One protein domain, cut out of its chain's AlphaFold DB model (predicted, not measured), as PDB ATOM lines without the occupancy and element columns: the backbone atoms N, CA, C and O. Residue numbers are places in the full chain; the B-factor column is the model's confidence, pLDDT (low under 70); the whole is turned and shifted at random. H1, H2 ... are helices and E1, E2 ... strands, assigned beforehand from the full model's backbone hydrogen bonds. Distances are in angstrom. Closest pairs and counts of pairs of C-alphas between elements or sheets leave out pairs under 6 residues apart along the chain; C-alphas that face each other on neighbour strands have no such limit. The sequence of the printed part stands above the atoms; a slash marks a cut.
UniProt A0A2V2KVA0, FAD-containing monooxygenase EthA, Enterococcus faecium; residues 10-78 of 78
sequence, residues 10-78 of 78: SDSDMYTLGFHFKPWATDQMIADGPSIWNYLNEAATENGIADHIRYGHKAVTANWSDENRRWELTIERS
ATOM      1  N   SER A  10     268.032 235.749 274.263       90.50
ATOM      2  CA  SER A  10     268.204 237.060 274.886       90.50
ATOM      3  C   SER A  10     268.711 236.913 276.328       90.50
ATOM      4  O   SER A  10     268.371 235.952 277.023       90.50
ATOM      5  N   ASP A  11     269.525 237.859 276.784       90.31
ATOM      6  CA  ASP A  11     269.911 238.004 278.191       90.31
ATOM      7  C   ASP A  11     268.939 238.895 278.985       90.31
ATOM      8  O   ASP A  11     268.923 238.841 280.214       90.31
ATOM      9  N   SER A  12     268.099 239.657 278.282       89.69
ATOM     10  CA  SER A  12     267.095 240.564 278.841       89.69
ATOM     11  C   SER A  12     265.685 240.142 278.427       89.69
ATOM     12  O   SER A  12     265.502 239.375 277.473       89.69
ATOM     13  N   ASP A  13     264.676 240.639 279.137       88.06
ATOM     14  CA  ASP A  13     263.289 240.359 278.789       88.06
ATOM     15  C   ASP A  13     262.856 241.102 277.513       88.06
ATOM     16  O   ASP A  13     263.283 242.222 277.226       88.06
ATOM     17  N   MET A  14     261.979 240.481 276.731       89.38
ATOM     18  CA  MET A  14     261.510 241.065 275.475       89.38
ATOM     19  C   MET A  14     260.445 242.149 275.653       89.38
ATOM     20  O   MET A  14     260.162 242.874 274.701       89.38
ATOM     21  N   TYR A  15     259.871 242.301 276.851       83.31
ATOM     22  CA  TYR A  15     258.960 243.411 277.128       83.31
ATOM     23  C   TYR A  15     259.720 244.745 277.120       83.31
ATOM     24  O   TYR A  15     259.209 245.741 276.610       83.31
ATOM     25  N   THR A  16     260.961 244.756 277.612       85.19
ATOM     26  CA  THR A  16     261.849 245.925 277.567       85.19
ATOM     27  C   THR A  16     262.635 246.049 276.260       85.19
ATOM     28  O   THR A  16     262.874 247.170 275.813       85.19
ATOM     29  N   LEU A  17     263.021 244.934 275.628       88.75
ATOM     30  CA  LEU A  17     263.803 244.945 274.380       88.75
ATOM     31  C   LEU A  17     262.977 245.036 273.088       88.75
ATOM     32  O   LEU A  17     263.546 245.266 272.019       88.75
ATOM     33  N   GLY A  18     261.660 244.852 273.152       90.31
ATOM     34  CA  GLY A  18     260.786 245.018 271.995       90.31
ATOM     35  C   GLY A  18     260.765 246.463 271.484       90.31
ATOM     36  O   GLY A  18     260.795 247.428 272.246       90.31
ATOM     37  N   PHE A  19     260.663 246.633 270.170       93.25
ATOM     38  CA  PHE A  19     260.422 247.930 269.553       93.25
ATOM     39  C   PHE A  19     259.062 248.495 269.964       93.25
ATOM     40  O   PHE A  19     258.047 247.804 269.931       93.25
ATOM     41  N   HIS A  20     259.010 249.801 270.227       91.50
ATOM     42  CA  HIS A  20     257.754 250.486 270.548       91.50
ATOM     43  C   HIS A  20     256.694 250.348 269.438       91.50
ATOM     44  O   HIS A  20     255.511 250.194 269.723       91.50
ATOM     45  N   PHE A  21     257.119 250.368 268.170       93.38
ATOM     46  CA  PHE A  21     256.235 250.241 267.004       93.38
ATOM     47  C   PHE A  21     255.878 248.787 266.648       93.38
ATOM     48  O   PHE A  21     255.022 248.554 265.803       93.38
ATOM     49  N   LYS A  22     256.526 247.807 267.281       93.31
ATOM     50  CA  LYS A  22     256.234 246.377 267.140       93.31
ATOM     51  C   LYS A  22     256.428 245.728 268.513       93.31
ATOM     52  O   LYS A  22     257.465 245.115 268.746       93.31
ATOM     53  N   PRO A  23     255.496 245.901 269.464       92.06
ATOM     54  CA  PRO A  23     255.649 245.322 270.793       92.06
ATOM     55  C   PRO A  23     255.811 243.800 270.737       92.06
ATOM     56  O   PRO A  23     255.281 243.136 269.842       92.06
ATOM     57  N   TRP A  24     256.531 243.236 271.706       91.38
ATOM     58  CA  TRP A  24     256.649 241.788 271.837       91.38
ATOM     59  C   TRP A  24     255.323 241.199 272.328       91.38
ATOM     60  O   TRP A  24     254.941 241.379 273.481       91.38
ATOM     61  N   ALA A  25     254.605 240.515 271.439       85.25
ATOM     62  CA  ALA A  25     253.236 240.055 271.684       85.25
ATOM     63  C   ALA A  25     253.142 238.647 272.305       85.25
ATOM     64  O   ALA A  25     252.061 238.064 272.327       85.25
ATOM     65  N   THR A  26     254.260 238.074 272.763       83.69
ATOM     66  CA  THR A  26     254.292 236.711 273.314       83.69
ATOM     67  C   THR A  26     254.580 236.732 274.812       83.69
ATOM     68  O   THR A  26     255.338 237.574 275.293       83.69
ATOM     69  N   ASP A  27     254.048 235.747 275.535       82.69
ATOM     70  CA  ASP A  27     254.307 235.572 276.972       82.69
ATOM     71  C   ASP A  27     255.728 235.053 277.266       82.69
ATOM     72  O   ASP A  27     256.143 234.932 278.422       82.69
ATOM     73  N   GLN A  28     256.509 234.737 276.228       84.19
ATOM     74  CA  GLN A  28     257.896 234.330 276.381       84.19
ATOM     75  C   GLN A  28     258.755 235.549 276.725       84.19
ATOM     76  O   GLN A  28     259.134 236.326 275.849       84.19
ATOM     77  N   MET A  29     259.096 235.695 278.006       82.75
ATOM     78  CA  MET A  29     259.918 236.818 278.472       82.75
ATOM     79  C   MET A  29     261.359 236.724 277.959       82.75
ATOM     80  O   MET A  29     261.901 237.718 277.493       82.75
ATOM     81  N   ILE A  30     261.969 235.532 277.999       90.31
ATOM     82  CA  ILE A  30     263.324 235.290 277.484       90.31
ATOM     83  C   ILE A  30     263.223 234.558 276.145       90.31
ATOM     84  O   ILE A  30     263.013 233.341 276.102       90.31
ATOM     85  N   ALA A  31     263.338 235.309 275.051       91.06
ATOM     86  CA  ALA A  31     263.209 234.770 273.702       91.06
ATOM     87  C   ALA A  31     264.445 233.974 273.270       91.06
ATOM     88  O   ALA A  31     265.584 234.370 273.532       91.06
ATOM     89  N   ASP A  32     264.209 232.855 272.591       91.56
ATOM     90  CA  ASP A  32     265.256 232.091 271.920       91.56
ATOM     91  C   ASP A  32     265.603 232.702 270.551       91.56
ATOM     92  O   ASP A  32     264.906 233.577 270.029       91.56
ATOM     93  N   GLY A  33     266.715 232.252 269.969       90.31
ATOM     94  CA  GLY A  33     267.183 232.714 268.659       90.31
ATOM     95  C   GLY A  33     266.110 232.698 267.561       90.31
ATOM     96  O   GLY A  33     265.919 233.731 266.917       90.31
ATOM     97  N   PRO A  34     265.393 231.578 267.341       90.56
ATOM     98  CA  PRO A  34     264.323 231.515 266.347       90.56
ATOM     99  C   PRO A  34     263.211 232.544 266.582       90.56
ATOM    100  O   PRO A  34     262.767 233.183 265.628       90.56
ATOM    101  N   SER A  35     262.797 232.755 267.833       92.25
ATOM    102  CA  SER A  35     261.741 233.718 268.161       92.25
ATOM    103  C   SER A  35     262.189 235.161 267.921       92.25
ATOM    104  O   SER A  35     261.447 235.939 267.323       92.25
ATOM    105  N   ILE A  36     263.423 235.514 268.303       91.69
ATOM    106  CA  ILE A  36     264.014 236.834 268.008       91.69
ATOM    107  C   ILE A  36     264.108 237.048 266.494       91.69
ATOM    108  O   ILE A  36     263.758 238.115 265.990       91.69
ATOM    109  N   TRP A  37     264.557 236.031 265.754       92.19
ATOM    110  CA  TRP A  37     264.687 236.104 264.301       92.19
ATOM    111  C   TRP A  37     263.341 236.348 263.613       92.19
ATOM    112  O   TRP A  37     263.239 237.240 262.770       92.19
ATOM    113  N   ASN A  38     262.302 235.602 263.985       93.38
ATOM    114  CA  ASN A  38     260.965 235.780 263.415       93.38
ATOM    115  C   ASN A  38     260.415 237.174 263.717       93.38
ATOM    116  O   ASN A  38     259.979 237.869 262.804       93.38
ATOM    117  N   TYR A  39     260.542 237.624 264.964       94.69
ATOM    118  CA  TYR A  39     260.116 238.954 265.380       94.69
ATOM    119  C   TYR A  39     260.777 240.083 264.579       94.69
ATOM    120  O   TYR A  39     260.088 241.000 264.134       94.69
ATOM    121  N   LEU A  40     262.094 240.014 264.341       94.81
ATOM    122  CA  LEU A  40     262.800 241.009 263.526       94.81
ATOM    123  C   LEU A  40     262.318 241.008 262.067       94.81
ATOM    124  O   LEU A  40     262.156 242.077 261.478       94.81
ATOM    125  N   ASN A  41     262.066 239.829 261.490       95.81
ATOM    126  CA  ASN A  41     261.553 239.716 260.122       95.81
ATOM    127  C   ASN A  41     260.125 240.255 259.995       95.81
ATOM    128  O   ASN A  41     259.833 240.978 259.042       95.81
ATOM    129  N   GLU A  42     259.252 239.950 260.954       96.62
ATOM    130  CA  GLU A  42     257.905 240.519 261.023       96.62
ATOM    131  C   GLU A  42     257.967 242.039 261.153       96.62
ATOM    132  O   GLU A  42     257.364 242.744 260.348       96.62
ATOM    133  N   ALA A  43     258.761 242.553 262.099       96.75
ATOM    134  CA  ALA A  43     258.938 243.988 262.306       96.75
ATOM    135  C   ALA A  43     259.380 244.694 261.018       96.75
ATOM    136  O   ALA A  43     258.825 245.731 260.655       96.75
ATOM    137  N   ALA A  44     260.361 244.124 260.315       97.50
ATOM    138  CA  ALA A  44     260.879 244.701 259.084       97.50
ATOM    139  C   ALA A  44     259.865 244.644 257.932       97.50
ATOM    140  O   ALA A  44     259.769 245.600 257.163       97.50
ATOM    141  N   THR A  45     259.113 243.549 257.812       97.38
ATOM    142  CA  THR A  45     258.152 243.339 256.719       97.38
ATOM    143  C   THR A  45     256.891 244.177 256.914       97.38
ATOM    144  O   THR A  45     256.497 244.910 256.013       97.38
ATOM    145  N   GLU A  46     256.285 244.131 258.102       97.19
ATOM    146  CA  GLU A  46     255.041 244.851 258.420       97.19
ATOM    147  C   GLU A  46     255.190 246.372 258.287       97.19
ATOM    148  O   GLU A  46     254.223 247.067 257.988       97.19
ATOM    149  N   ASN A  47     256.407 246.887 258.478       96.75
ATOM    150  CA  ASN A  47     256.710 248.316 258.414       96.75
ATOM    151  C   ASN A  47     257.413 248.733 257.108       96.75
ATOM    152  O   ASN A  47     257.923 249.850 257.026       96.75
ATOM    153  N   GLY A  48     257.495 247.853 256.100       97.19
ATOM    154  CA  GLY A  48     258.113 248.153 254.797       97.19
ATOM    155  C   GLY A  48     259.626 248.419 254.841       97.19
ATOM    156  O   GLY A  48     260.216 248.849 253.856       97.19
ATOM    157  N   ILE A  49     260.290 248.161 255.972       97.62
ATOM    158  CA  ILE A  49     261.739 248.358 256.135       97.62
ATOM    159  C   ILE A  49     262.498 247.380 255.234       97.62
ATOM    160  O   ILE A  49     263.521 247.742 254.655       97.62
ATOM    161  N   ALA A  50     261.981 246.156 255.088       97.06
ATOM    162  CA  ALA A  50     262.588 245.110 254.271       97.06
ATOM    163  C   ALA A  50     262.838 245.557 252.816       97.06
ATOM    164  O   ALA A  50     263.890 245.234 252.262       97.06
ATOM    165  N   ASP A  51     261.946 246.369 252.241       97.12
ATOM    166  CA  ASP A  51     262.034 246.861 250.856       97.12
ATOM    167  C   ASP A  51     263.194 247.843 250.637       97.12
ATOM    168  O   ASP A  51     263.646 248.074 249.510       97.12
ATOM    169  N   HIS A  52     263.707 248.422 251.720       97.69
ATOM    170  CA  HIS A  52     264.803 249.384 251.697       97.69
ATOM    171  C   HIS A  52     266.165 248.756 252.019       97.69
ATOM    172  O   HIS A  52     267.191 249.439 251.927       97.69
ATOM    173  N   ILE A  53     266.214 247.464 252.362       96.62
ATOM    174  CA  ILE A  53     267.457 246.771 252.706       96.62
ATOM    175  C   ILE A  53     268.078 246.140 251.456       96.62
ATOM    176  O   ILE A  53     267.459 245.362 250.736       96.62
ATOM    177  N   ARG A  54     269.365 246.427 251.227       96.06
ATOM    178  CA  ARG A  54     270.178 245.749 250.210       96.06
ATOM    179  C   ARG A  54     271.052 244.684 250.865       96.06
ATOM    180  O   ARG A  54     272.116 244.992 251.392       96.06
ATOM    181  N   TYR A  55     270.611 243.431 250.817       95.06
ATOM    182  CA  TYR A  55     271.396 242.286 251.294       95.06
ATOM    183  C   TYR A  55     272.576 241.977 250.361       95.06
ATOM    184  O   TYR A  55     272.578 242.388 249.202       95.06
ATOM    185  N   GLY A  56     273.601 241.280 250.862       95.69
ATOM    186  CA  GLY A  56     274.801 240.938 250.076       95.69
ATOM    187  C   GLY A  56     275.659 242.147 249.679       95.69
ATOM    188  O   GLY A  56     276.461 242.062 248.755       95.69
ATOM    189  N   HIS A  57     275.466 243.292 250.339       97.19
ATOM    190  CA  HIS A  57     276.210 244.528 250.101       97.19
ATOM    191  C   HIS A  57     277.024 244.868 251.350       97.19
ATOM    192  O   HIS A  57     276.485 245.344 252.349       97.19
ATOM    193  N   LYS A  58     278.334 244.634 251.301       96.56
ATOM    194  CA  LYS A  58     279.252 244.966 252.390       96.56
ATOM    195  C   LYS A  58     279.848 246.349 252.148       96.56
ATOM    196  O   LYS A  58     280.584 246.547 251.186       96.56
ATOM    197  N   ALA A  59     279.550 247.308 253.024       96.94
ATOM    198  CA  ALA A  59     280.233 248.599 253.012       96.94
ATOM    199  C   ALA A  59     281.678 248.415 253.494       96.94
ATOM    200  O   ALA A  59     281.903 247.980 254.624       96.94
ATOM    201  N   VAL A  60     282.651 248.707 252.629       97.69
ATOM    202  CA  VAL A  60     284.082 248.529 252.935       97.69
ATOM    203  C   VAL A  60     284.766 249.843 253.291       97.69
ATOM    204  O   VAL A  60     285.688 249.848 254.100       97.69
ATOM    205  N   THR A  61     284.297 250.960 252.733       97.94
ATOM    206  CA  THR A  61     284.767 252.305 253.081       97.94
ATOM    207  C   THR A  61     283.617 253.308 253.023       97.94
ATOM    208  O   THR A  61     282.637 253.110 252.298       97.94
ATOM    209  N   ALA A  62     283.760 254.392 253.781       98.19
ATOM    210  CA  ALA A  62     282.886 255.555 253.751       98.19
ATOM    211  C   ALA A  62     283.763 256.806 253.832       98.19
ATOM    212  O   ALA A  62     284.447 257.004 254.834       98.19
ATOM    213  N   ASN A  63     283.758 257.629 252.786       97.94
ATOM    214  CA  ASN A  63     284.556 258.849 252.715       97.94
ATOM    215  C   ASN A  63     283.637 260.057 252.560       97.94
ATOM    216  O   ASN A  63     282.717 260.038 251.746       97.94
ATOM    217  N   TRP A  64     283.878 261.111 253.330       98.19
ATOM    218  CA  TRP A  64     283.172 262.371 253.135       98.19
ATOM    219  C   TRP A  64     283.793 263.146 251.967       98.19
ATOM    220  O   TRP A  64     285.011 263.308 251.912       98.19
ATOM    221  N   SER A  65     282.958 263.631 251.049       97.81
ATOM    222  CA  SER A  65     283.349 264.534 249.966       97.81
ATOM    223  C   SER A  65     282.854 265.942 250.283       97.81
ATOM    224  O   SER A  65     281.645 266.189 250.279       97.81
ATOM    225  N   ASP A  66     283.778 266.871 250.544       97.75
ATOM    226  CA  ASP A  66     283.449 268.281 250.796       97.75
ATOM    227  C   ASP A  66     282.830 268.956 249.569       97.75
ATOM    228  O   ASP A  66     281.879 269.726 249.699       97.75
ATOM    229  N   GLU A  67     283.320 268.620 248.373       97.75
ATOM    230  CA  GLU A  67     282.800 269.132 247.102       97.75
ATOM    231  C   GLU A  67     281.329 268.739 246.909       97.75
ATOM    232  O   GLU A  67     280.467 269.585 246.659       97.75
ATOM    233  N   ASN A  68     281.020 267.454 247.094       97.19
ATOM    234  CA  ASN A  68     279.668 266.933 246.910       97.19
ATOM    235  C   ASN A  68     278.775 267.125 248.139       97.19
ATOM    236  O   ASN A  68     277.560 266.925 248.037       97.19
ATOM    237  N   ARG A  69     279.358 267.488 249.288       97.69
ATOM    238  CA  ARG A  69     278.723 267.518 250.615       97.69
ATOM    239  C   ARG A  69     277.954 266.228 250.910       97.69
ATOM    240  O   ARG A  69     276.801 266.261 251.346       97.69
ATOM    241  N   ARG A  70     278.570 265.087 250.600       98.38
ATOM    242  CA  ARG A  70     277.972 263.750 250.728       98.38
ATOM    243  C   ARG A  70     279.003 262.719 251.165       98.38
ATOM    244  O   ARG A  70     280.193 262.866 250.905       98.38
ATOM    245  N   TRP A  71     278.510 261.643 251.771       98.25
ATOM    246  CA  TRP A  71     279.284 260.421 251.967       98.25
ATOM    247  C   TRP A  71     279.317 259.603 250.675       98.25
ATOM    248  O   TRP A  71     278.275 259.305 250.089       98.25
ATOM    249  N   GLU A  72     280.516 259.213 250.267       97.94
ATOM    250  CA  GLU A  72     280.786 258.293 249.171       97.94
ATOM    251  C   GLU A  72     281.176 256.940 249.766       97.94
ATOM    252  O   GLU A  72     282.159 256.813 250.501       97.94
ATOM    253  N   LEU A  73     280.354 255.926 249.494       97.81
ATOM    254  CA  LEU A  73     280.520 254.582 250.035       97.81
ATOM    255  C   LEU A  73     281.087 253.660 248.961       97.81
ATOM    256  O   LEU A  73     280.561 253.610 247.849       97.81
ATOM    257  N   THR A  74     282.100 252.868 249.311       98.00
ATOM    258  CA  THR A  74     282.516 251.733 248.476       98.00
ATOM    259  C   THR A  74     281.834 250.477 248.988       98.00
ATOM    260  O   THR A  74     281.917 250.158 250.177       98.00
ATOM    261  N   ILE A  75     281.155 249.767 248.087       98.12
ATOM    262  CA  ILE A  75     280.376 248.573 248.413       98.12
ATOM    263  C   ILE A  75     280.935 247.365 247.664       98.12
ATOM    264  O   ILE A  75     281.017 247.375 246.437       98.12
ATOM    265  N   GLU A  76     281.259 246.314 248.405       98.12
ATOM    266  CA  GLU A  76     281.572 244.990 247.872       98.12
ATOM    267  C   GLU A  76     280.284 244.155 247.796       98.12
ATOM    268  O   GLU A  76     279.474 244.176 248.728       98.12
ATOM    269  N   ARG A  77     280.074 243.445 246.681       94.62
ATOM    270  CA  ARG A  77     278.916 242.561 246.482       94.62
ATOM    271  C   ARG A  77     279.338 241.102 246.605       94.62
ATOM    272  O   ARG A  77     280.299 240.703 245.952       94.62
ATOM    273  N   SER A  78     278.595 240.338 247.401       85.81
ATOM    274  CA  SER A  78     278.787 238.900 247.648       85.81
ATOM    275  C   SER A  78     277.575 238.090 247.223       85.81
ATOM    276  O   SER A  78     276.460 238.572 247.537       85.81
TER     277      SER A  78
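This is residues 10 to 78 of the 78 residues of the protein "FAD-containing monooxygenase EthA" of Enterococcus faecium (UniProt A0A2V2KVA0). A long two-stranded hairpin, E1 and E2, is joined by residues 47 to 56 to a small head at the other end, made of H2, the short H1 and the loop of residues 18 to 32. The printed part has 69 residues, with two named helices and two named strands in the order H1, H2, E1, E2 along the chain; it is of mixed class, helices and strands, and extended, with a radius of gyration of the C-alphas of 17.3 A and spans of 53 by 26 by 25 A.

E1, residues 57 to 65, and E2, residues 70 to 77, form an antiparallel hairpin, 157 degrees between directions; N 60 and O 74, 2.9 A apart, are within hydrogen-bond range. E1 bends by 66 degrees at residue 60. H2, residues 33 to 46, is apart from E2. H1, residues 14 to 17, is apart from H2, E1 and E2. Every O i to N i+4 pair of H2 is within range; H1 is too short for one, and its single O i to N i+3 pair is not within range.

H1 spans 4.6 A from C-alpha 14 at (261.510, 241.065, 275.475), H2 20.0 A, E1 21.2 A, and E2 21.6 A to C-alpha 77 at (278.916, 242.561, 246.482).

The C-alphas farthest apart, of Asp 27 and Glu 67, are 53.2 A apart. The H1 to H2 link is long. The printed part has no cut, and no printed residue is under 70 in pLDDT.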